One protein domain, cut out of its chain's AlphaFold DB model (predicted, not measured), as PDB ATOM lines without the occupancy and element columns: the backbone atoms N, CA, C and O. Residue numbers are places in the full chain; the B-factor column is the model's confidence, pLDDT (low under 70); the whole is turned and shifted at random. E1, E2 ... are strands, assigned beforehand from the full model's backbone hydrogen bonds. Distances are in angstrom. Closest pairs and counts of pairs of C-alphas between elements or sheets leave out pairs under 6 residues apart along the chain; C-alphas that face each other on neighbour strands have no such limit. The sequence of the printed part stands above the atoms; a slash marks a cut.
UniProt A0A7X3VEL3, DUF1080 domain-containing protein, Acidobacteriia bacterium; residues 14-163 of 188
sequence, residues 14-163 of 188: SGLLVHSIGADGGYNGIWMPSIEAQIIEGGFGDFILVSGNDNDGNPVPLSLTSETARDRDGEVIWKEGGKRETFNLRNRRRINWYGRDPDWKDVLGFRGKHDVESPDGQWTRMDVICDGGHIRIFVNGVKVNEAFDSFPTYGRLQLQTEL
ATOM      1  N   SER A  14      29.902  17.960   3.839       96.56
ATOM      2  CA  SER A  14      28.686  18.410   3.168       96.56
ATOM      3  C   SER A  14      28.880  19.866   2.754       96.56
ATOM      4  O   SER A  14      29.794  20.530   3.215       96.56
ATOM      5  N   GLY A  15      27.983  20.432   1.956       97.06
ATOM      6  CA  GLY A  15      28.161  21.815   1.516       97.06
ATOM      7  C   GLY A  15      26.868  22.496   1.123       97.06
ATOM      8  O   GLY A  15      25.953  21.866   0.587       97.06
ATOM      9  N   LEU A  16      26.807  23.806   1.362       98.31
ATOM     10  CA  LEU A  16      25.832  24.685   0.731       98.31
ATOM     11  C   LEU A  16      26.489  25.372  -0.465       98.31
ATOM     12  O   LEU A  16      27.332  26.250  -0.303       98.31
ATOM     13  N   LEU A  17      26.092  24.988  -1.672       98.56
ATOM     14  CA  LEU A  17      26.681  25.499  -2.903       98.56
ATOM     15  C   LEU A  17      25.783  26.607  -3.442       98.56
ATOM     16  O   LEU A  17      24.582  26.412  -3.652       98.56
ATOM     17  N   VAL A  18      26.376  27.771  -3.674       98.69
ATOM     18  CA  VAL A  18      25.712  28.956  -4.210       98.69
ATOM     19  C   VAL A  18      26.263  29.289  -5.589       98.69
ATOM     20  O   VAL A  18      27.352  28.856  -5.973       98.69
ATOM     21  N   HIS A  19      25.489  30.061  -6.352       98.62
ATOM     22  CA  HIS A  19      25.859  30.493  -7.704       98.62
ATOM     23  C   HIS A  19      26.220  29.330  -8.630       98.62
ATOM     24  O   HIS A  19      27.159  29.407  -9.418       98.62
ATOM     25  N   SER A  20      25.461  28.236  -8.526       98.50
ATOM     26  CA  SER A  20      25.720  27.028  -9.305       98.50
ATOM     27  C   SER A  20      25.257  27.204 -10.751       98.50
ATOM     28  O   SER A  20      24.070  27.460 -10.990       98.50
ATOM     29  N   ILE A  21      26.169  27.062 -11.712       98.00
ATOM     30  CA  ILE A  21      25.902  27.195 -13.153       98.00
ATOM     31  C   ILE A  21      26.613  26.086 -13.938       98.00
ATOM     32  O   ILE A  21      27.536  25.461 -13.432       98.00
ATOM     33  N   GLY A  22      26.221  25.874 -15.193       97.38
ATOM     34  CA  GLY A  22      26.769  24.800 -16.028       97.38
ATOM     35  C   GLY A  22      25.937  23.522 -15.948       97.38
ATOM     36  O   GLY A  22      24.730  23.590 -15.703       97.38
ATOM     37  N   ALA A  23      26.571  22.377 -16.200       97.62
ATOM     38  CA  ALA A  23      25.892  21.088 -16.228       97.62
ATOM     39  C   ALA A  23      25.614  20.549 -14.821       97.62
ATOM     40  O   ALA A  23      26.444  20.674 -13.916       97.62
ATOM     41  N   ASP A  24      24.466  19.888 -14.666       96.62
ATOM     42  CA  ASP A  24      24.233  18.975 -13.545       96.62
ATOM     43  C   ASP A  24      25.194  17.787 -13.644       96.62
ATOM     44  O   ASP A  24      25.351  17.195 -14.712       96.62
ATOM     45  N   GLY A  25      25.920  17.513 -12.561       96.06
ATOM     46  CA  GLY A  25      27.065  16.604 -12.577       96.06
ATOM     47  C   GLY A  25      28.299  17.125 -13.333       96.06
ATOM     48  O   GLY A  25      29.203  16.342 -13.628       96.06
ATOM     49  N   GLY A  26      28.384  18.427 -13.636       96.81
ATOM     50  CA  GLY A  26      29.532  19.029 -14.327       96.81
ATOM     51  C   GLY A  26      30.877  18.834 -13.608       96.81
ATOM     52  O   GLY A  26      31.928  18.893 -14.248       96.81
ATOM     53  N   TYR A  27      30.859  18.560 -12.301       96.12
ATOM     54  CA  TYR A  27      31.987  18.051 -11.528       96.12
ATOM     55  C   TYR A  27      31.851  16.546 -11.291       96.12
ATOM     56  O   TYR A  27      31.035  16.111 -10.476       96.12
ATOM     57  N   ASN A  28      32.681  15.751 -11.971       93.44
ATOM     58  CA  ASN A  28      32.803  14.299 -11.782       93.44
ATOM     59  C   ASN A  28      31.475  13.509 -11.828       93.44
ATOM     60  O   ASN A  28      31.394  12.420 -11.267       93.44
ATOM     61  N   GLY A  29      30.434  14.032 -12.483       94.69
ATOM     62  CA  GLY A  29      29.105  13.417 -12.513       94.69
ATOM     63  C   GLY A  29      28.294  13.583 -11.224       94.69
ATOM     64  O   GLY A  29      27.274  12.916 -11.086       94.69
ATOM     65  N   ILE A  30      28.735  14.427 -10.280       93.81
ATOM     66  CA  ILE A  30      28.140  14.534  -8.937       93.81
ATOM     67  C   ILE A  30      27.542  15.918  -8.666       93.81
ATOM     68  O   ILE A  30      26.399  16.006  -8.230       93.81
ATOM     69  N   TRP A  31      28.291  16.999  -8.911       96.38
ATOM     70  CA  TRP A  31      27.884  18.357  -8.514       96.38
ATOM     71  C   TRP A  31      27.893  19.318  -9.697       96.38
ATOM     72  O   TRP A  31      28.668  19.145 -10.640       96.38
ATOM     73  N   MET A  32      27.072  20.367  -9.643       97.88
ATOM     74  CA  MET A  32      27.200  21.493 -10.566       97.88
ATOM     75  C   MET A  32      28.387  22.390 -10.172       97.88
ATOM     76  O   MET A  32      28.613  22.609  -8.973       97.88
ATOM     77  N   PRO A  33      29.089  22.983 -11.156       98.25
ATOM     78  CA  PRO A  33      30.096  24.010 -10.910       98.25
ATOM     79  C   PRO A  33      29.532  25.165 -10.076       98.25
ATOM     80  O   PRO A  33      28.453  25.676 -10.383       98.25
ATOM     81  N   SER A  34      30.223  25.565  -9.008       98.56
ATOM     82  CA  SER A  34      29.662  26.487  -8.007       98.56
ATOM     83  C   SER A  34      30.702  27.060  -7.036       98.56
ATOM     84  O   SER A  34      31.884  26.703  -7.063       98.56
ATOM     85  N   ILE A  35      30.242  27.958  -6.162       98.75
ATOM     86  CA  ILE A  35      30.981  28.423  -4.988       98.75
ATOM     87  C   ILE A  35      30.383  27.730  -3.767       98.75
ATOM     88  O   ILE A  35      29.207  27.902  -3.455       98.75
ATOM     89  N   GLU A  36      31.190  26.948  -3.073       98.69
ATOM     90  CA  GLU A  36      30.769  26.187  -1.908       98.69
ATOM     91  C   GLU A  36      31.016  26.981  -0.629       98.69
ATOM     92  O   GLU A  36      32.120  27.482  -0.396       98.69
ATOM     93  N   ALA A  37      29.980  27.063   0.199       98.56
ATOM     94  CA  ALA A  37      30.057  27.395   1.606       98.56
ATOM     95  C   ALA A  37      30.075  26.070   2.387       98.56
ATOM     96  O   ALA A  37      29.051  25.399   2.540       98.56
ATOM     97  N   GLN A  38      31.271  25.684   2.820       98.19
ATOM     98  CA  GLN A  38      31.590  24.353   3.327       98.19
ATOM     99  C   GLN A  38      30.877  24.037   4.657       98.19
ATOM    100  O   GLN A  38      30.755  24.898   5.532       98.19
ATOM    101  N   ILE A  39      30.437  22.790   4.824       97.88
ATOM    102  CA  ILE A  39      29.809  22.232   6.028       97.88
ATOM    103  C   ILE A  39      30.604  20.970   6.399       97.88
ATOM    104  O   ILE A  39      30.192  19.844   6.129       97.88
ATOM    105  N   ILE A  40      31.749  21.178   7.053       97.31
ATOM    106  CA  ILE A  40      32.657  20.109   7.488       97.31
ATOM    107  C   ILE A  40      33.059  20.299   8.953       97.31
ATOM    108  O   ILE A  40      33.210  21.434   9.417       97.31
ATOM    109  N   GLU A  41      33.242  19.201   9.689       96.94
ATOM    110  CA  GLU A  41      33.742  19.234  11.074       96.94
ATOM    111  C   GLU A  41      35.080  20.005  11.144       96.94
ATOM    112  O   GLU A  41      36.045  19.663  10.456       96.94
ATOM    113  N   GLY A  42      35.126  21.094  11.923       96.19
ATOM    114  CA  GLY A  42      36.285  21.987  12.055       96.19
ATOM    115  C   GLY A  42      36.646  22.864  10.852       96.19
ATOM    116  O   GLY A  42      37.725  23.458  10.837       96.19
ATOM    117  N   GLY A  43      35.779  22.968   9.842       96.50
ATOM    118  CA  GLY A  43      35.977  23.836   8.667       96.50
ATOM    119  C   GLY A  43      34.692  24.519   8.194       96.50
ATOM    120  O   GLY A  43      34.518  24.788   7.004       96.50
ATOM    121  N   PHE A  44      33.750  24.740   9.110       97.25
ATOM    122  CA  PHE A  44      32.423  25.252   8.790       97.25
ATOM    123  C   PHE A  44      32.487  26.697   8.264       97.25
ATOM    124  O   PHE A  44      32.893  27.620   8.969       97.25
ATOM    125  N   GLY A  45      32.037  26.900   7.027       98.19
ATOM    126  CA  GLY A  45      32.044  28.192   6.343       98.19
ATOM    127  C   GLY A  45      33.329  28.531   5.585       98.19
ATOM    128  O   GLY A  45      33.498  29.681   5.172       98.19
ATOM    129  N   ASP A  46      34.216  27.562   5.360       98.69
ATOM    130  CA  ASP A  46      35.290  27.704   4.375       98.69
ATOM    131  C   ASP A  46      34.698  27.931   2.967       98.69
ATOM    132  O   ASP A  46      33.643  27.385   2.632       98.69
ATOM    133  N   PHE A  47      35.384  28.706   2.120       98.75
ATOM    134  CA  PHE A  47      35.034  28.801   0.696       98.75
ATOM    135  C   PHE A  47      35.832  27.805  -0.147       98.75
ATOM    136  O   PHE A  47      37.060  27.713  -0.014       98.75
ATOM    137  N   ILE A  48      35.155  27.138  -1.086       98.62
ATOM    138  CA  ILE A  48      35.768  26.294  -2.124       98.62
ATOM    139  C   ILE A  48      35.169  26.636  -3.496       98.62
ATOM    140  O   ILE A  48      33.969  26.847  -3.638       98.62
ATOM    141  N   LEU A  49      36.014  26.683  -4.531       98.56
ATOM    142  CA  LEU A  49      35.554  26.734  -5.923       98.56
ATOM    143  C   LEU A  49      35.384  25.308  -6.464       98.56
ATOM    144  O   LEU A  49      36.373  24.646  -6.818       98.56
ATOM    145  N   VAL A  50      34.136  24.855  -6.558       98.12
ATOM    146  CA  VAL A  50      33.771  23.555  -7.133       98.12
ATOM    147  C   VAL A  50      33.794  23.699  -8.648       98.12
ATOM    148  O   VAL A  50      32.844  24.177  -9.254       98.12
ATOM    149  N   SER A  51      34.922  23.346  -9.263       97.69
ATOM    150  CA  SER A  51      35.116  23.388 -10.719       97.69
ATOM    151  C   SER A  51      34.139  22.471 -11.452       97.69
ATOM    152  O   SER A  51      33.600  21.558 -10.855       97.69
ATOM    153  N   GLY A  52      34.012  22.612 -12.764       97.62
ATOM    154  CA  GLY A  52      33.375  21.608 -13.611       97.62
ATOM    155  C   GLY A  52      33.017  22.198 -14.967       97.62
ATOM    156  O   GLY A  52      33.457  23.305 -15.287       97.62
ATOM    157  N   ASN A  53      32.236  21.462 -15.748       98.38
ATOM    158  CA  ASN A  53      31.925  21.821 -17.127       98.38
ATOM    159  C   ASN A  53      30.458  22.239 -17.327       98.38
ATOM    160  O   ASN A  53      29.581  21.934 -16.516       98.38
ATOM    161  N   ASP A  54      30.199  22.963 -18.412       97.94
ATOM    162  CA  ASP A  54      28.858  23.230 -18.925       97.94
ATOM    163  C   ASP A  54      28.295  22.019 -19.696       97.94
ATOM    164  O   ASP A  54      28.920  20.958 -19.768       97.94
ATOM    165  N   ASN A  55      27.087  22.163 -20.252       97.06
ATOM    166  CA  ASN A  55      26.408  21.081 -20.978       97.06
ATOM    167  C   ASN A  55      27.125  20.672 -22.277       97.06
ATOM    168  O   ASN A  55      26.885  19.571 -22.768       97.06
ATOM    169  N   ASP A  56      28.000  21.529 -22.807       97.38
ATOM    170  CA  ASP A  56      28.785  21.275 -24.016       97.38
ATOM    171  C   ASP A  56      30.180  20.708 -23.681       97.38
ATOM    172  O   ASP A  56      30.982  20.428 -24.573       97.38
ATOM    173  N   GLY A  57      30.480  20.514 -22.392       96.62
ATOM    174  CA  GLY A  57      31.754  19.988 -21.913       96.62
ATOM    175  C   GLY A  57      32.853  21.042 -21.753       96.62
ATOM    176  O   GLY A  57      33.998  20.671 -21.488       96.62
ATOM    177  N   ASN A  58      32.541  22.337 -21.867       97.88
ATOM    178  CA  ASN A  58      33.524  23.401 -21.670       97.88
ATOM    179  C   ASN A  58      33.673  23.748 -20.180       97.88
ATOM    180  O   ASN A  58      32.669  23.803 -19.467       97.88
ATOM    181  N   PRO A  59      34.889  24.051 -19.691       97.38
ATOM    182  CA  PRO A  59      35.087  24.468 -18.306       97.38
ATOM    183  C   PRO A  59      34.311  25.742 -17.963       97.38
ATOM    184  O   PRO A  59      34.475  26.777 -18.613       97.38
ATOM    185  N   VAL A  60      33.533  25.694 -16.883       98.31
ATOM    186  CA  VAL A  60      32.853  26.868 -16.333       98.31
ATOM    187  C   VAL A  60      33.870  27.719 -15.570       98.31
ATOM    188  O   VAL A  60      34.482  27.223 -14.619       98.31
ATOM    189  N   PRO A  61      34.074  28.999 -15.932       98.12
ATOM    190  CA  PRO A  61      34.948  29.871 -15.165       98.12
ATOM    191  C   PRO A  61      34.325  30.161 -13.800       98.12
ATOM    192  O   PRO A  61      33.142  30.470 -13.707       98.12
ATOM    193  N   LEU A  62      35.147  30.093 -12.754       98.69
ATOM    194  CA  LEU A  62      34.774  30.432 -11.384       98.69
ATOM    195  C   LEU A  62      35.855  31.316 -10.772       98.69
ATOM    196  O   LEU A  62      37.053  31.061 -10.969       98.69
ATOM    197  N   SER A  63      35.443  32.318 -10.004       98.75
ATOM    198  CA  SER A  63      36.351  33.135  -9.208       98.75
ATOM    199  C   SER A  63      35.671  33.770  -8.009       98.75
ATOM    200  O   SER A  63      34.461  33.969  -8.001       98.75
ATOM    201  N   LEU A  64      36.467  34.156  -7.020       98.62
ATOM    202  CA  LEU A  64      36.066  35.082  -5.970       98.62
ATOM    203  C   LEU A  64      37.285  35.822  -5.426       98.62
ATOM    204  O   LEU A  64      38.408  35.319  -5.483       98.62
ATOM    205  N   THR A  65      37.063  37.018  -4.903       98.81
ATOM    206  CA  THR A  65      38.061  37.801  -4.175       98.81
ATOM    207  C   THR A  65      37.768  37.709  -2.690       98.81
ATOM    208  O   THR A  65      36.620  37.806  -2.288       98.81
ATOM    209  N   SER A  66      38.780  37.551  -1.849       98.75
ATOM    210  CA  SER A  66      38.599  37.570  -0.396       98.75
ATOM    211  C   SER A  66      39.687  38.405   0.264       98.75
ATOM    212  O   SER A  66      40.760  38.605  -0.310       98.75
ATOM    213  N   GLU A  67      39.397  38.922   1.453       98.81
ATOM    214  CA  GLU A  67      40.392  39.555   2.316       98.81
ATOM    215  C   GLU A  67      41.093  38.459   3.111       98.81
ATOM    216  O   GLU A  67      40.465  37.732   3.879       98.81
ATOM    217  N   THR A  68      42.390  38.296   2.878       98.62
ATOM    218  CA  THR A  68      43.131  37.122   3.320       98.62
ATOM    219  C   THR A  68      44.307  37.471   4.219       98.62
ATOM    220  O   THR A  68      44.872  38.574   4.213       98.62
ATOM    221  N   ALA A  69      44.708  36.460   4.976       98.38
ATOM    222  CA  ALA A  69      46.030  36.315   5.553       98.38
ATOM    223  C   ALA A  69      46.540  34.892   5.274       98.38
ATOM    224  O   ALA A  69      46.012  34.180   4.410       98.38
ATOM    225  N   ARG A  70      47.600  34.494   5.972       98.06
ATOM    226  CA  ARG A  70      48.082  33.118   6.011       98.06
ATOM    227  C   ARG A  70      48.169  32.665   7.455       98.06
ATOM    228  O   ARG A  70      48.500  33.484   8.317       98.06
ATOM    229  N   ASP A  71      47.854  31.405   7.707       97.06
ATOM    230  CA  ASP A  71      48.185  30.786   8.985       97.06
ATOM    231  C   ASP A  71      49.682  30.426   9.049       97.06
ATOM    232  O   ASP A  71      50.471  30.782   8.166       97.06
ATOM    233  N   ARG A  72      50.087  29.745  10.125       97.38
ATOM    234  CA  ARG A  72      51.487  29.345  10.339       97.38
ATOM    235  C   ARG A  72      51.990  28.343   9.287       97.38
ATOM    236  O   ARG A  72      53.195  28.285   9.062       97.38
ATOM    237  N   ASP A  73      51.081  27.580   8.675       96.62
ATOM    238  CA  ASP A  73      51.366  26.518   7.707       96.62
ATOM    239  C   ASP A  73      51.271  27.041   6.257       96.62
ATOM    240  O   ASP A  73      51.591  26.344   5.292       96.62
ATOM    241  N   GLY A  74      50.913  28.319   6.094       97.00
ATOM    242  CA  GLY A  74      50.812  28.992   4.806       97.00
ATOM    243  C   GLY A  74      49.478  28.762   4.101       97.00
ATOM    244  O   GLY A  74      49.357  29.116   2.920       97.00
ATOM    245  N   GLU A  75      48.474  28.206   4.783       97.69
ATOM    246  CA  GLU A  75      47.132  28.077   4.229       97.69
ATOM    247  C   GLU A  75      46.451  29.444   4.148       97.69
ATOM    248  O   GLU A  75      46.742  30.375   4.905       97.69
ATOM    249  N   VAL A  76      45.547  29.596   3.181       98.56
ATOM    250  CA  VAL A  76      44.780  30.832   3.023       98.56
ATOM    251  C   VAL A  76      43.686  30.854   4.081       98.56
ATOM    252  O   VAL A  76      42.769  30.040   4.031       98.56
ATOM    253  N   ILE A  77      43.753  31.828   4.984       98.56
ATOM    254  CA  ILE A  77      42.678  32.133   5.929       98.56
ATOM    255  C   ILE A  77      42.012  33.447   5.531       98.56
ATOM    256  O   ILE A  77      42.684  34.379   5.069       98.56
ATOM    257  N   TRP A  78      40.705  33.543   5.731       98.75
ATOM    258  CA  TRP A  78      40.004  34.816   5.691       98.75
ATOM    259  C   TRP A  78      40.452  35.687   6.867       98.75
ATOM    260  O   TRP A  78      40.686  35.201   7.973       98.75
ATOM    261  N   LYS A  79      40.595  36.988   6.628       98.31
ATOM    262  CA  LYS A  79      40.884  37.983   7.658       98.31
ATOM    263  C   LYS A  79      40.256  39.301   7.242       98.31
ATOM    264  O   LYS A  79      40.696  39.901   6.267       98.31
ATOM    265  N   GLU A  80      39.279  39.770   8.008       98.00
ATOM    266  CA  GLU A  80      38.663  41.082   7.795       98.00
ATOM    267  C   GLU A  80      39.717  42.201   7.773       98.00
ATOM    268  O   GLU A  80      40.599  42.265   8.637       98.00
ATOM    269  N   GLY A  81      39.660  43.057   6.750       98.19
ATOM    270  CA  GLY A  81      40.653  44.104   6.502       98.19
ATOM    271  C   GLY A  81      42.019  43.584   6.036       98.19
ATOM    272  O   GLY A  81      42.993  44.338   6.006       98.19
ATOM    273  N   GLY A  82      42.121  42.293   5.707       98.12
ATOM    274  CA  GLY A  82      43.305  41.659   5.142       98.12
ATOM    275  C   GLY A  82      43.581  42.072   3.695       98.12
ATOM    276  O   GLY A  82      42.865  42.865   3.081       98.12
ATOM    277  N   LYS A  83      44.644  41.509   3.115       97.69
ATOM    278  CA  LYS A  83      44.990  41.768   1.711       97.69
ATOM    279  C   LYS A  83      43.911  41.166   0.813       97.69
ATOM    280  O   LYS A  83      43.575  40.000   0.974       97.69
ATOM    281  N   ARG A  84      43.417  41.913  -0.177       98.38
ATOM    282  CA  ARG A  84      42.511  41.349  -1.187       98.38
ATOM    283  C   ARG A  84      43.267  40.480  -2.181       98.38
ATOM    284  O   ARG A  84      44.213  40.934  -2.825       98.38
ATOM    285  N   GLU A  85      42.826  39.237  -2.312       98.69
ATOM    286  CA  GLU A  85      43.359  38.270  -3.266       98.69
ATOM    287  C   GLU A  85      42.218  37.604  -4.029       98.69
ATOM    288  O   GLU A  85      41.230  37.179  -3.433       98.69
ATOM    289  N   THR A  86      42.364  37.509  -5.351       98.75
ATOM    290  CA  THR A  86      41.408  36.824  -6.222       98.75
ATOM    291  C   THR A  86      41.874  35.401  -6.497       98.75
ATOM    292  O   THR A  86      42.993  35.172  -6.970       98.75
ATOM    293  N   PHE A  87      40.986  34.448  -6.246       98.69
ATOM    294  CA  PHE A  87      41.166  33.038  -6.552       98.69
ATOM    295  C   PHE A  87      40.248  32.654  -7.703       98.69
ATOM    296  O   PHE A  87      39.079  33.022  -7.731       98.69
ATOM    297  N   ASN A  88      40.790  31.912  -8.658       98.50
ATOM    298  CA  ASN A  88      40.075  31.315  -9.774       98.50
ATOM    299  C   ASN A  88      40.601  29.892 -10.015       98.50
ATOM    300  O   ASN A  88      41.431  29.383  -9.259       98.50
ATOM    301  N   LEU A  89      40.149  29.236 -11.083       96.56
ATOM    302  CA  LEU A  89      40.550  27.856 -11.378       96.56
ATOM    303  C   LEU A  89      42.055  27.662 -11.673       96.56
ATOM    304  O   LEU A  89      42.534  26.535 -11.602       96.56
ATOM    305  N   ARG A  90      42.824  28.724 -11.957       97.19
ATOM    306  CA  ARG A  90      44.280  28.657 -12.211       97.19
ATOM    307  C   ARG A  90      45.121  28.728 -10.936       97.19
ATOM    308  O   ARG A  90      46.213  28.174 -10.903       97.19
ATOM    309  N   ASN A  91      44.639  29.414  -9.901       97.56
ATOM    310  CA  ASN A  91      45.326  29.581  -8.613       97.56
ATOM    311  C   ASN A  91      44.455  29.114  -7.437       97.56
ATOM    312  O   ASN A  91      44.537  29.671  -6.343       97.56
ATOM    313  N   ARG A  92      43.612  28.100  -7.668       95.12
ATOM    314  CA  ARG A  92      42.591  27.650  -6.719       95.12
ATOM    315  C   ARG A  92      43.181  27.322  -5.344       95.12
ATOM    316  O   ARG A  92      44.185  26.611  -5.218       95.12
ATOM    317  N   ARG A  93      42.509  27.826  -4.311       97.19
ATOM    318  CA  ARG A  93      42.758  27.556  -2.893       97.19
ATOM    319  C   ARG A  93      41.415  27.434  -2.178       97.19
ATOM    320  O   ARG A  93      40.453  28.078  -2.592       97.19
ATOM    321  N   ARG A  94      41.370  26.623  -1.122       98.19
ATOM    322  CA  ARG A  94      40.345  26.759  -0.084       98.19
ATOM    323  C   ARG A  94      40.660  28.030   0.700       98.19
ATOM    324  O   ARG A  94      41.834  28.307   0.940       98.19
ATOM    325  N   ILE A  95      39.636  28.796   1.052       98.75
ATOM    326  CA  ILE A  95      39.778  29.950   1.944       98.75
ATOM    327  C   ILE A  95      39.174  29.542   3.272       98.75
ATOM    328  O   ILE A  95      37.951  29.536   3.425       98.75
ATOM    329  N   ASN A  96      40.045  29.171   4.199       98.69
ATOM    330  CA  ASN A  96      39.666  28.757   5.536       98.69
ATOM    331  C   ASN A  96      39.034  29.935   6.285       98.69
ATOM    332  O   ASN A  96      39.469  31.079   6.124       98.69
ATOM    333  N   TRP A  97      38.046  29.681   7.135       98.12
ATOM    334  CA  TRP A  97      37.588  30.704   8.065       98.12
ATOM    335  C   TRP A  97      38.702  31.079   9.059       98.12
ATOM    336  O   TRP A  97      39.593  30.283   9.360       98.12
ATOM    337  N   TYR A  98      38.675  32.312   9.566       95.50
ATOM    338  CA  TYR A  98      39.803  32.910  10.301       95.50
ATOM    339  C   TYR A  98      40.242  32.160  11.571       95.50
ATOM    340  O   TYR A  98      41.359  32.369  12.041       95.50
ATOM    341  N   GLY A  99      39.359  31.354  12.164       96.75
ATOM    342  CA  GLY A  99      39.632  30.584  13.377       96.75
ATOM    343  C   GLY A  99      39.787  29.086  13.141       96.75
ATOM    344  O   GLY A  99      39.859  28.349  14.124       96.75
ATOM    345  N   ARG A 100      39.842  28.624  11.883       97.62
ATOM    346  CA  ARG A 100      40.099  27.213  11.592       97.62
ATOM    347  C   ARG A 100      41.406  26.783  12.248       97.62
ATOM    348  O   ARG A 100      42.403  27.502  12.187       97.62
ATOM    349  N   ASP A 101      41.385  25.615  12.882       98.00
ATOM    350  CA  ASP A 101      42.572  25.070  13.530       98.00
ATOM    351  C   ASP A 101      43.644  24.739  12.474       98.00
ATOM    352  O   ASP A 101      43.364  23.930  11.586       98.00
ATOM    353  N   PRO A 102      44.858  25.324  12.534       97.31
ATOM    354  CA  PRO A 102      45.940  24.975  11.610       97.31
ATOM    355  C   PRO A 102      46.359  23.501  11.720       97.31
ATOM    356  O   PRO A 102      46.911  22.931  10.788       97.31
ATOM    357  N   ASP A 103      46.065  22.855  12.855       97.69
ATOM    358  CA  ASP A 103      46.272  21.425  13.071       97.69
ATOM    359  C   ASP A 103      45.069  20.567  12.615       97.69
ATOM    360  O   ASP A 103      44.955  19.404  13.024       97.69
ATOM    361  N   TRP A 104      44.164  21.112  11.784       98.06
ATOM    362  CA  TRP A 104      42.996  20.393  11.268       98.06
ATOM    363  C   TRP A 104      43.373  19.067  10.613       98.06
ATOM    364  O   TRP A 104      44.312  18.968   9.820       98.06
ATOM    365  N   LYS A 105      42.597  18.028  10.923       97.44
ATOM    366  CA  LYS A 105      42.766  16.692  10.357       97.44
ATOM    367  C   LYS A 105      41.431  16.167   9.880       97.44
ATOM    368  O   LYS A 105      40.432  16.283  10.582       97.44
ATOM    369  N   ASP A 106      41.460  15.497   8.732       97.25
ATOM    370  CA  ASP A 106      40.301  14.786   8.206       97.25
ATOM    371  C   ASP A 106      40.072  13.476   8.976       97.25
ATOM    372  O   ASP A 106      40.400  12.385   8.497       97.25
ATOM    373  N   VAL A 107      39.589  13.607  10.211       97.38
ATOM    374  CA  VAL A 107      39.236  12.517  11.122       97.38
ATOM    375  C   VAL A 107      37.874  12.790  11.746       97.38
ATOM    376  O   VAL A 107      37.555  13.928  12.088       97.38
ATOM    377  N   LEU A 108      37.074  11.740  11.899       96.19
ATOM    378  CA  LEU A 108      35.721  11.840  12.437       96.19
ATOM    379  C   LEU A 108      35.701  12.530  13.810       96.19
ATOM    380  O   LEU A 108      36.425  12.133  14.727       96.19
ATOM    381  N   GLY A 109      34.831  13.529  13.960       95.31
ATOM    382  CA  GLY A 109      34.654  14.267  15.210       95.31
ATOM    383  C   GLY A 109      35.754  15.290  15.496       95.31
ATOM    384  O   GLY A 109      35.889  15.713  16.646       95.31
ATOM    385  N   PHE A 110      36.545  15.681  14.489       97.50
ATOM    386  CA  PHE A 110      37.509  16.765  14.645       97.50
ATOM    387  C   PHE A 110      36.812  18.039  15.140       97.50
ATOM    388  O   PHE A 110      35.762  18.429  14.630       97.50
ATOM    389  N   ARG A 111      37.427  18.702  16.122       97.25
ATOM    390  CA  ARG A 111      37.002  20.017  16.587       97.25
ATOM    391  C   ARG A 111      38.211  20.858  16.973       97.25
ATOM    392  O   ARG A 111      38.977  20.489  17.862       97.25
ATOM    393  N   GLY A 112      38.353  21.983  16.298       97.38
ATOM    394  CA  GLY A 112      39.321  23.025  16.558       97.38
ATOM    395  C   GLY A 112      38.997  23.842  17.801       97.38
ATOM    396  O   GLY A 112      37.859  23.927  18.271       97.38
ATOM    397  N   LYS A 113      40.021  24.507  18.336       97.00
ATOM    398  CA  LYS A 113      39.907  25.327  19.554       97.00
ATOM    399  C   LYS A 113      38.892  26.474  19.444       97.00
ATOM    400  O   LYS A 113      38.326  26.884  20.458       97.00
ATOM    401  N   HIS A 114      38.720  27.028  18.248       97.81
ATOM    402  CA  HIS A 114      37.909  28.225  18.021       97.81
ATOM    403  C   HIS A 114      36.578  27.941  17.323       97.81
ATOM    404  O   HIS A 114      35.784  28.868  17.187       97.81
ATOM    405  N   ASP A 115      36.330  26.691  16.936       98.06
ATOM    406  CA  ASP A 115      35.152  26.246  16.196       98.06
ATOM    407  C   ASP A 115      33.838  26.796  16.755       98.06
ATOM    408  O   ASP A 115      33.522  26.668  17.946       98.06
ATOM    409  N   VAL A 116      33.067  27.403  15.854       98.25
ATOM    410  CA  VAL A 116      31.821  28.119  16.159       98.25
ATOM    411  C   VAL A 116      30.572  27.313  15.810       98.25
ATOM    412  O   VAL A 116      29.479  27.640  16.280       98.25
ATOM    413  N   GLU A 117      30.699  26.251  15.013       97.19
ATOM    414  CA  GLU A 117      29.635  25.274  14.812       97.19
ATOM    415  C   GLU A 117      29.367  24.501  16.105       97.19
ATOM    416  O   GLU A 117      30.232  24.367  16.971       97.19
ATOM    417  N   SER A 118      28.145  24.013  16.276       96.88
ATOM    418  CA  SER A 118      27.753  23.278  17.475       96.88
ATOM    419  C   SER A 118      28.363  21.865  17.491       96.88
ATOM    420  O   SER A 118      28.630  21.313  16.424       96.88
ATOM    421  N   PRO A 119      28.587  21.263  18.677       94.38
ATOM    422  CA  PRO A 119      29.068  19.885  18.788       94.38
ATOM    423  C   PRO A 119      28.191  18.874  18.039       94.38
ATOM    424  O   PRO A 119      27.002  19.114  17.824       94.38
ATOM    425  N   ASP A 120      28.757  17.709  17.706       91.06
ATOM    426  CA  ASP A 120      28.022  16.651  17.007       91.06
ATOM    427  C   ASP A 120      26.706  16.285  17.715       91.06
ATOM    428  O   ASP A 120      26.632  16.176  18.940       91.06
ATOM    429  N   GLY A 121      25.653  16.104  16.918       91.25
ATOM    430  CA  GLY A 121      24.291  15.855  17.396       91.25
ATOM    431  C   GLY A 121      23.510  17.105  17.812       91.25
ATOM    432  O   GLY A 121      22.303  17.001  18.020       91.25
ATOM    433  N   GLN A 122      24.146  18.275  17.890       95.94
ATOM    434  CA  GLN A 122      23.463  19.554  18.090       95.94
ATOM    435  C   GLN A 122      23.228  20.270  16.757       95.94
ATOM    436  O   GLN A 122      23.913  20.052  15.759       95.94
ATOM    437  N   TRP A 123      22.243  21.160  16.741       97.62
ATOM    438  CA  TRP A 123      21.956  22.003  15.596       97.62
ATOM    439  C   TRP A 123      22.969  23.133  15.484       97.62
ATOM    440  O   TRP A 123      23.112  23.926  16.411       97.62
ATOM    441  N   THR A 124      23.557  23.259  14.298       97.94
ATOM    442  CA  THR A 124      24.289  24.443  13.838       97.94
ATOM    443  C   THR A 124      23.396  25.250  12.903       97.94
ATOM    444  O   THR A 124      22.668  24.683  12.087       97.94
ATOM    445  N   ARG A 125      23.438  26.582  13.003       98.19
ATOM    446  CA  ARG A 125      22.797  27.475  12.031       98.19
ATOM    447  C   ARG A 125      23.858  28.061  11.111       98.19
ATOM    448  O   ARG A 125      24.835  28.624  11.594       98.19
ATOM    449  N   MET A 126      23.619  27.968   9.809       98.50
ATOM    450  CA  MET A 126      24.414  28.632   8.785       98.50
ATOM    451  C   MET A 126      23.544  29.659   8.070       98.50
ATOM    452  O   MET A 126      22.450  29.332   7.615       98.50
ATOM    453  N   ASP A 127      24.026  30.894   7.976       98.62
ATOM    454  CA  ASP A 127      23.405  31.941   7.175       98.62
ATOM    455  C   ASP A 127      24.390  32.340   6.072       98.62
ATOM    456  O   ASP A 127      25.490  32.816   6.357       98.62
ATOM    457  N   VAL A 128      23.999  32.153   4.811       98.69
ATOM    458  CA  VAL A 128      24.797  32.556   3.645       98.69
ATOM    459  C   VAL A 128      24.056  33.670   2.920       98.69
ATOM    460  O   VAL A 128      22.968  33.467   2.383       98.69
ATOM    461  N   ILE A 129      24.631  34.871   2.930       98.69
ATOM    462  CA  ILE A 129      24.044  36.060   2.308       98.69
ATOM    463  C   ILE A 129      24.759  36.300   0.985       98.69
ATOM    464  O   ILE A 129      25.929  36.676   0.993       98.69
ATOM    465  N   CYS A 130      24.048  36.113  -0.126       98.44
ATOM    466  CA  CYS A 130      24.562  36.340  -1.478       98.44
ATOM    467  C   CYS A 130      23.929  37.599  -2.083       98.44
ATOM    468  O   CYS A 130      22.778  37.562  -2.518       98.44
ATOM    469  N   ASP A 131      24.676  38.701  -2.115       98.25
ATOM    470  CA  ASP A 131      24.310  39.938  -2.809       98.25
ATOM    471  C   ASP A 131      25.131  40.060  -4.097       98.25
ATOM    472  O   ASP A 131      26.223  40.632  -4.128       98.25
ATOM    473  N   GLY A 132      24.651  39.392  -5.149       98.31
ATOM    474  CA  GLY A 132      25.410  39.223  -6.383       98.31
ATOM    475  C   GLY A 132      26.770  38.575  -6.108       98.31
ATOM    476  O   GLY A 132      26.843  37.455  -5.605       98.31
ATOM    477  N   GLY A 133      27.845  39.302  -6.424       98.06
ATOM    478  CA  GLY A 133      29.227  38.868  -6.204       98.06
ATOM    479  C   GLY A 133      29.737  38.990  -4.763       98.06
ATOM    480  O   GLY A 133      30.874  38.605  -4.491       98.06
ATOM    481  N   HIS A 134      28.943  39.561  -3.851       98.81
ATOM    482  CA  HIS A 134      29.292  39.733  -2.441       98.81
ATOM    483  C   HIS A 134      28.639  38.639  -1.598       98.81
ATOM    484  O   HIS A 134      27.425  38.633  -1.389       98.81
ATOM    485  N   ILE A 135      29.449  37.705  -1.105       98.88
ATOM    486  CA  ILE A 135      28.999  36.538  -0.345       98.88
ATOM    487  C   ILE A 135      29.545  36.632   1.076       98.88
ATOM    488  O   ILE A 135      30.748  36.767   1.281       98.88
ATOM    489  N   ARG A 136      28.668  36.537   2.075       98.75
ATOM    490  CA  ARG A 136      29.045  36.494   3.497       98.75
ATOM    491  C   ARG A 136      28.511  35.226   4.132       98.75
ATOM    492  O   ARG A 136      27.331  34.918   3.960       98.75
ATOM    493  N   ILE A 137      29.359  34.538   4.887       98.81
ATOM    494  CA  ILE A 137      28.994  33.321   5.607       98.81
ATOM    495  C   ILE A 137      29.018  33.598   7.105       98.81
ATOM    496  O   ILE A 137      30.001  34.108   7.648       98.81
ATOM    497  N   PHE A 138      27.934  33.214   7.770       98.81
ATOM    498  CA  PHE A 138      27.829  33.215   9.217       98.81
ATOM    499  C   PHE A 138      27.522  31.812   9.726       98.81
ATOM    500  O   PHE A 138      26.671  31.117   9.172       98.81
ATOM    501  N   VAL A 139      28.172  31.433  10.821       98.81
ATOM    502  CA  VAL A 139      27.938  30.169  11.522       98.81
ATOM    503  C   VAL A 139      27.612  30.494  12.967       98.81
ATOM    504  O   VAL A 139      28.355  31.207  13.638       98.81
ATOM    505  N   ASN A 140      26.440  30.053  13.419       98.62
ATOM    506  CA  ASN A 140      25.877  30.401  14.721       98.62
ATOM    507  C   ASN A 140      25.942  31.918  15.027       98.62
ATOM    508  O   ASN A 140      26.162  32.339  16.160       98.62
ATOM    509  N   GLY A 141      25.725  32.754  14.006       98.56
ATOM    510  CA  GLY A 141      25.742  34.217  14.110       98.56
ATOM    511  C   GLY A 141      27.125  34.875  14.041       98.56
ATOM    512  O   GLY A 141      27.193  36.097  13.938       98.56
ATOM    513  N   VAL A 142      28.216  34.106  14.043       98.69
ATOM    514  CA  VAL A 142      29.584  34.622  13.878       98.69
ATOM    515  C   VAL A 142      29.905  34.733  12.391       98.69
ATOM    516  O   VAL A 142      29.709  33.765  11.662       98.69
ATOM    517  N   LYS A 143      30.397  35.891  11.924       98.81
ATOM    518  CA  LYS A 143      30.865  36.056  10.535       98.81
ATOM    519  C   LYS A 143      32.178  35.302  10.368       98.81
ATOM    520  O   LYS A 143      33.182  35.742  10.911       98.81
ATOM    521  N   VAL A 144      32.162  34.189   9.645       98.75
ATOM    522  CA  VAL A 144      33.329  33.302   9.504       98.75
ATOM    523  C   VAL A 144      34.095  33.538   8.205       98.75
ATOM    524  O   VAL A 144      35.299  33.296   8.161       98.75
ATOM    525  N   ASN A 145      33.424  34.034   7.162       98.75
ATOM    526  CA  ASN A 145      34.049  34.263   5.865       98.75
ATOM    527  C   ASN A 145      33.313  35.324   5.041       98.75
ATOM    528  O   ASN A 145      32.108  35.548   5.211       98.75
ATOM    529  N   GLU A 146      34.038  35.958   4.123       98.88
ATOM    530  CA  GLU A 146      33.505  36.975   3.221       98.88
ATOM    531  C   GLU A 146      34.269  36.992   1.892       98.88
ATOM    532  O   GLU A 146      35.503  36.958   1.847       98.88
ATOM    533  N   ALA A 147      33.512  37.047   0.801       98.69
ATOM    534  CA  ALA A 147      34.015  37.092  -0.557       98.69
ATOM    535  C   ALA A 147      33.333  38.208  -1.354       98.69
ATOM    536  O   ALA A 147      32.162  38.515  -1.149       98.69
ATOM    537  N   PHE A 148      34.073  38.791  -2.283       98.81
ATOM    538  CA  PHE A 148      33.697  39.891  -3.159       98.81
ATOM    539  C   PHE A 148      33.940  39.492  -4.611       98.81
ATOM    540  O   PHE A 148      34.699  38.558  -4.882       98.81
ATOM    541  N   ASP A 149      33.354  40.247  -5.541       98.50
ATOM    542  CA  ASP A 149      33.603  40.125  -6.982       98.50
ATOM    543  C   ASP A 149      33.540  38.671  -7.479       98.50
ATOM    544  O   ASP A 149      34.339  38.244  -8.317       98.50
ATOM    545  N   SER A 150      32.625  37.875  -6.911       98.50
ATOM    546  CA  SER A 150      32.506  36.482  -7.302       98.50
ATOM    547  C   SER A 150      31.999  36.363  -8.731       98.50
ATOM    548  O   SER A 150      31.151  37.132  -9.185       98.50
ATOM    549  N   PHE A 151      32.495  35.360  -9.436       98.56
ATOM    550  CA  PHE A 151      31.899  34.882 -10.663       98.56
ATOM    551  C   PHE A 151      31.631  33.382 -10.491       98.56
ATOM    552  O   PHE A 151      32.572  32.638 -10.203       98.56
ATOM    553  N   PRO A 152      30.378  32.934 -10.653       98.44
ATOM    554  CA  PRO A 152      29.201  33.707 -11.050       98.44
ATOM    555  C   PRO A 152      28.662  34.578  -9.902       98.44
ATOM    556  O   PRO A 152      29.092  34.455  -8.754       98.44
ATOM    557  N   THR A 153      27.716  35.461 -10.224       98.62
ATOM    558  CA  THR A 153      26.982  36.302  -9.253       98.62
ATOM    559  C   THR A 153      25.539  35.835  -9.028       98.62
ATOM    560  O   THR A 153      24.789  36.457  -8.277       98.62
ATOM    561  N   TYR A 154      25.129  34.766  -9.710       98.19
ATOM    562  CA  TYR A 154      23.809  34.152  -9.633       98.19
ATOM    563  C   TYR A 154      23.902  32.682 -10.048       98.19
ATOM    564  O   TYR A 154      24.855  32.265 -10.703       98.19
ATOM    565  N   GLY A 155      22.888  31.892  -9.709       97.69
ATOM    566  CA  GLY A 155      22.798  30.499 -10.129       97.69
ATOM    567  C   GLY A 155      21.846  29.706  -9.248       97.69
ATOM    568  O   GLY A 155      21.067  30.271  -8.479       97.69
ATOM    569  N   ARG A 156      21.908  28.384  -9.372       98.12
ATOM    570  CA  ARG A 156      21.142  27.463  -8.531       98.12
ATOM    571  C   ARG A 156      21.807  27.295  -7.164       98.12
ATOM    572  O   ARG A 156      23.006  27.533  -7.001       98.12
ATOM    573  N   LEU A 157      21.009  26.844  -6.205       97.75
ATOM    574  CA  LEU A 157      21.475  26.371  -4.906       97.75
ATOM    575  C   LEU A 157      21.592  24.846  -4.946       97.75
ATOM    576  O   LEU A 157      20.717  24.194  -5.518       97.75
ATOM    577  N   GLN A 158      22.630  24.288  -4.325       96.75
ATOM    578  CA  GLN A 158      22.753  22.843  -4.117       96.75
ATOM    579  C   GLN A 158      23.060  22.553  -2.650       96.75
ATOM    580  O   GLN A 158      23.725  23.340  -1.975       96.75
ATOM    581  N   LEU A 159      22.581  21.405  -2.180       95.19
ATOM    582  CA  LEU A 159      23.006  20.813  -0.923       95.19
ATOM    583  C   LEU A 159      23.815  19.563  -1.263       95.19
ATOM    584  O   LEU A 159      23.286  18.619  -1.847       95.19
ATOM    585  N   GLN A 160      25.095  19.590  -0.931       94.69
ATOM    586  CA  GLN A 160      26.029  18.493  -1.137       94.69
ATOM    587  C   GLN A 160      26.133  17.659   0.136       94.69
ATOM    588  O   GLN A 160      26.157  18.206   1.238       94.69
ATOM    589  N   THR A 161      26.274  16.347  -0.030       93.19
ATOM    590  CA  THR A 161      26.749  15.442   1.017       93.19
ATOM    591  C   THR A 161      27.879  14.581   0.460       93.19
ATOM    592  O   THR A 161      27.803  14.085  -0.665       93.19
ATOM    593  N   GLU A 162      28.943  14.393   1.238       94.56
ATOM    594  CA  GLU A 162      30.085  13.553   0.870       94.56
ATOM    595  C   GLU A 162      30.156  12.333   1.788       94.56
ATOM    596  O   GLU A 162      30.932  12.276   2.741       94.56
ATOM    597  N   LEU A 163      29.303  11.340   1.503       94.88
ATOM    598  CA  LEU A 163      29.230  10.080   2.257       94.88
ATOM    599  C   LEU A 163      29.079  10.283   3.780       94.88
ATOM    600  O   LEU A 163      29.542   9.458   4.568       94.88
TER     601      LEU A 163
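What this domain is: This is residues 14 to 163 of the 188 residues of the protein "DUF1080 domain-containing protein" of Acidobacteriia bacterium (UniProt A0A7X3VEL3). Two strongly twisted sheets lie face to face as a sandwich: E3, E2, E1 and E10 form one layer, and the meander E7, E8, E9 lies over it as part of the other. That second sheet continues from E9 into E4, with E5 and E6 beside E4, while a long unnamed stretch, residues 89 to 125, leads from E6 to E7. The printed part has 150 residues with no named helix and ten named strands, E1 to E10 in order; the class is all strand, though 63 of the 150 residues are in named strands. Both sheets are antiparallel, one in the order E3, E2, E1, E10 and the other branched at E4. The whole is compact, with a radius of gyration of the C-alphas of 14.8 A and spans of 45 by 35 by 27 A.

Where its parts are: E1, residues 14 to 20, begins at C-alpha 14 (28.686, 18.410, 3.168). E2 is residues 34 to 40, 17.0 A long, and E3 is residues 47 to 50. E4, residues 63 to 70, is 19.2 A long and bends by 73 degrees at residue 67. E5 is residues 76 to 78 and E6 residues 83 to 88. E7 is residues 126 to 131, and E8, residues 134 to 139, is 17.0 A long. E9, residues 142 to 151, is the longest at 24.7 A and bends by 60 degrees at residue 148. E10, residues 156 to 161, ends at C-alpha 161 (26.749, 15.442, 1.017).

How they stand to each other: E1, E2 and E3 form a meander, each strand the antiparallel neighbour of the one before, with N 16 and O 37 at 3.0 A and N 36 and O 48 at 2.8 A. E10 is an edge strand beside E1, with N 17 and O 158 at 2.9 A. In the other sheet, E7 and E8 form a hairpin, with N 129 and O 136 at 2.9 A, and so do E8 and E9, with N 135 and O 147 at 2.8 A. E9 pairs with E4, with N 65 and O 148 at 2.8 A. E5 and E9 lie on one side of E4 and E6 on the other side; N 69 and O 77 are 2.9 A apart, N 66 and O 85 also 2.9 A. Between the sheets, the closest C-alphas of E2 and E8 are those of Ala 37 and Ile 137, 7.2 A. The facing parts are 10.2 A centre to centre, their strands at 23 degrees.

The domain as a whole: The two C-alphas farthest apart, those of Asp 56 and Lys 113, are 45.1 A apart. The printed part has no cut. The links E1 to E2, E3 to E4 and E6 to E7 are long, with 13, 12 and 37 residues. The mean pLDDT of the printed part is 97.6, and no printed residue is under 70.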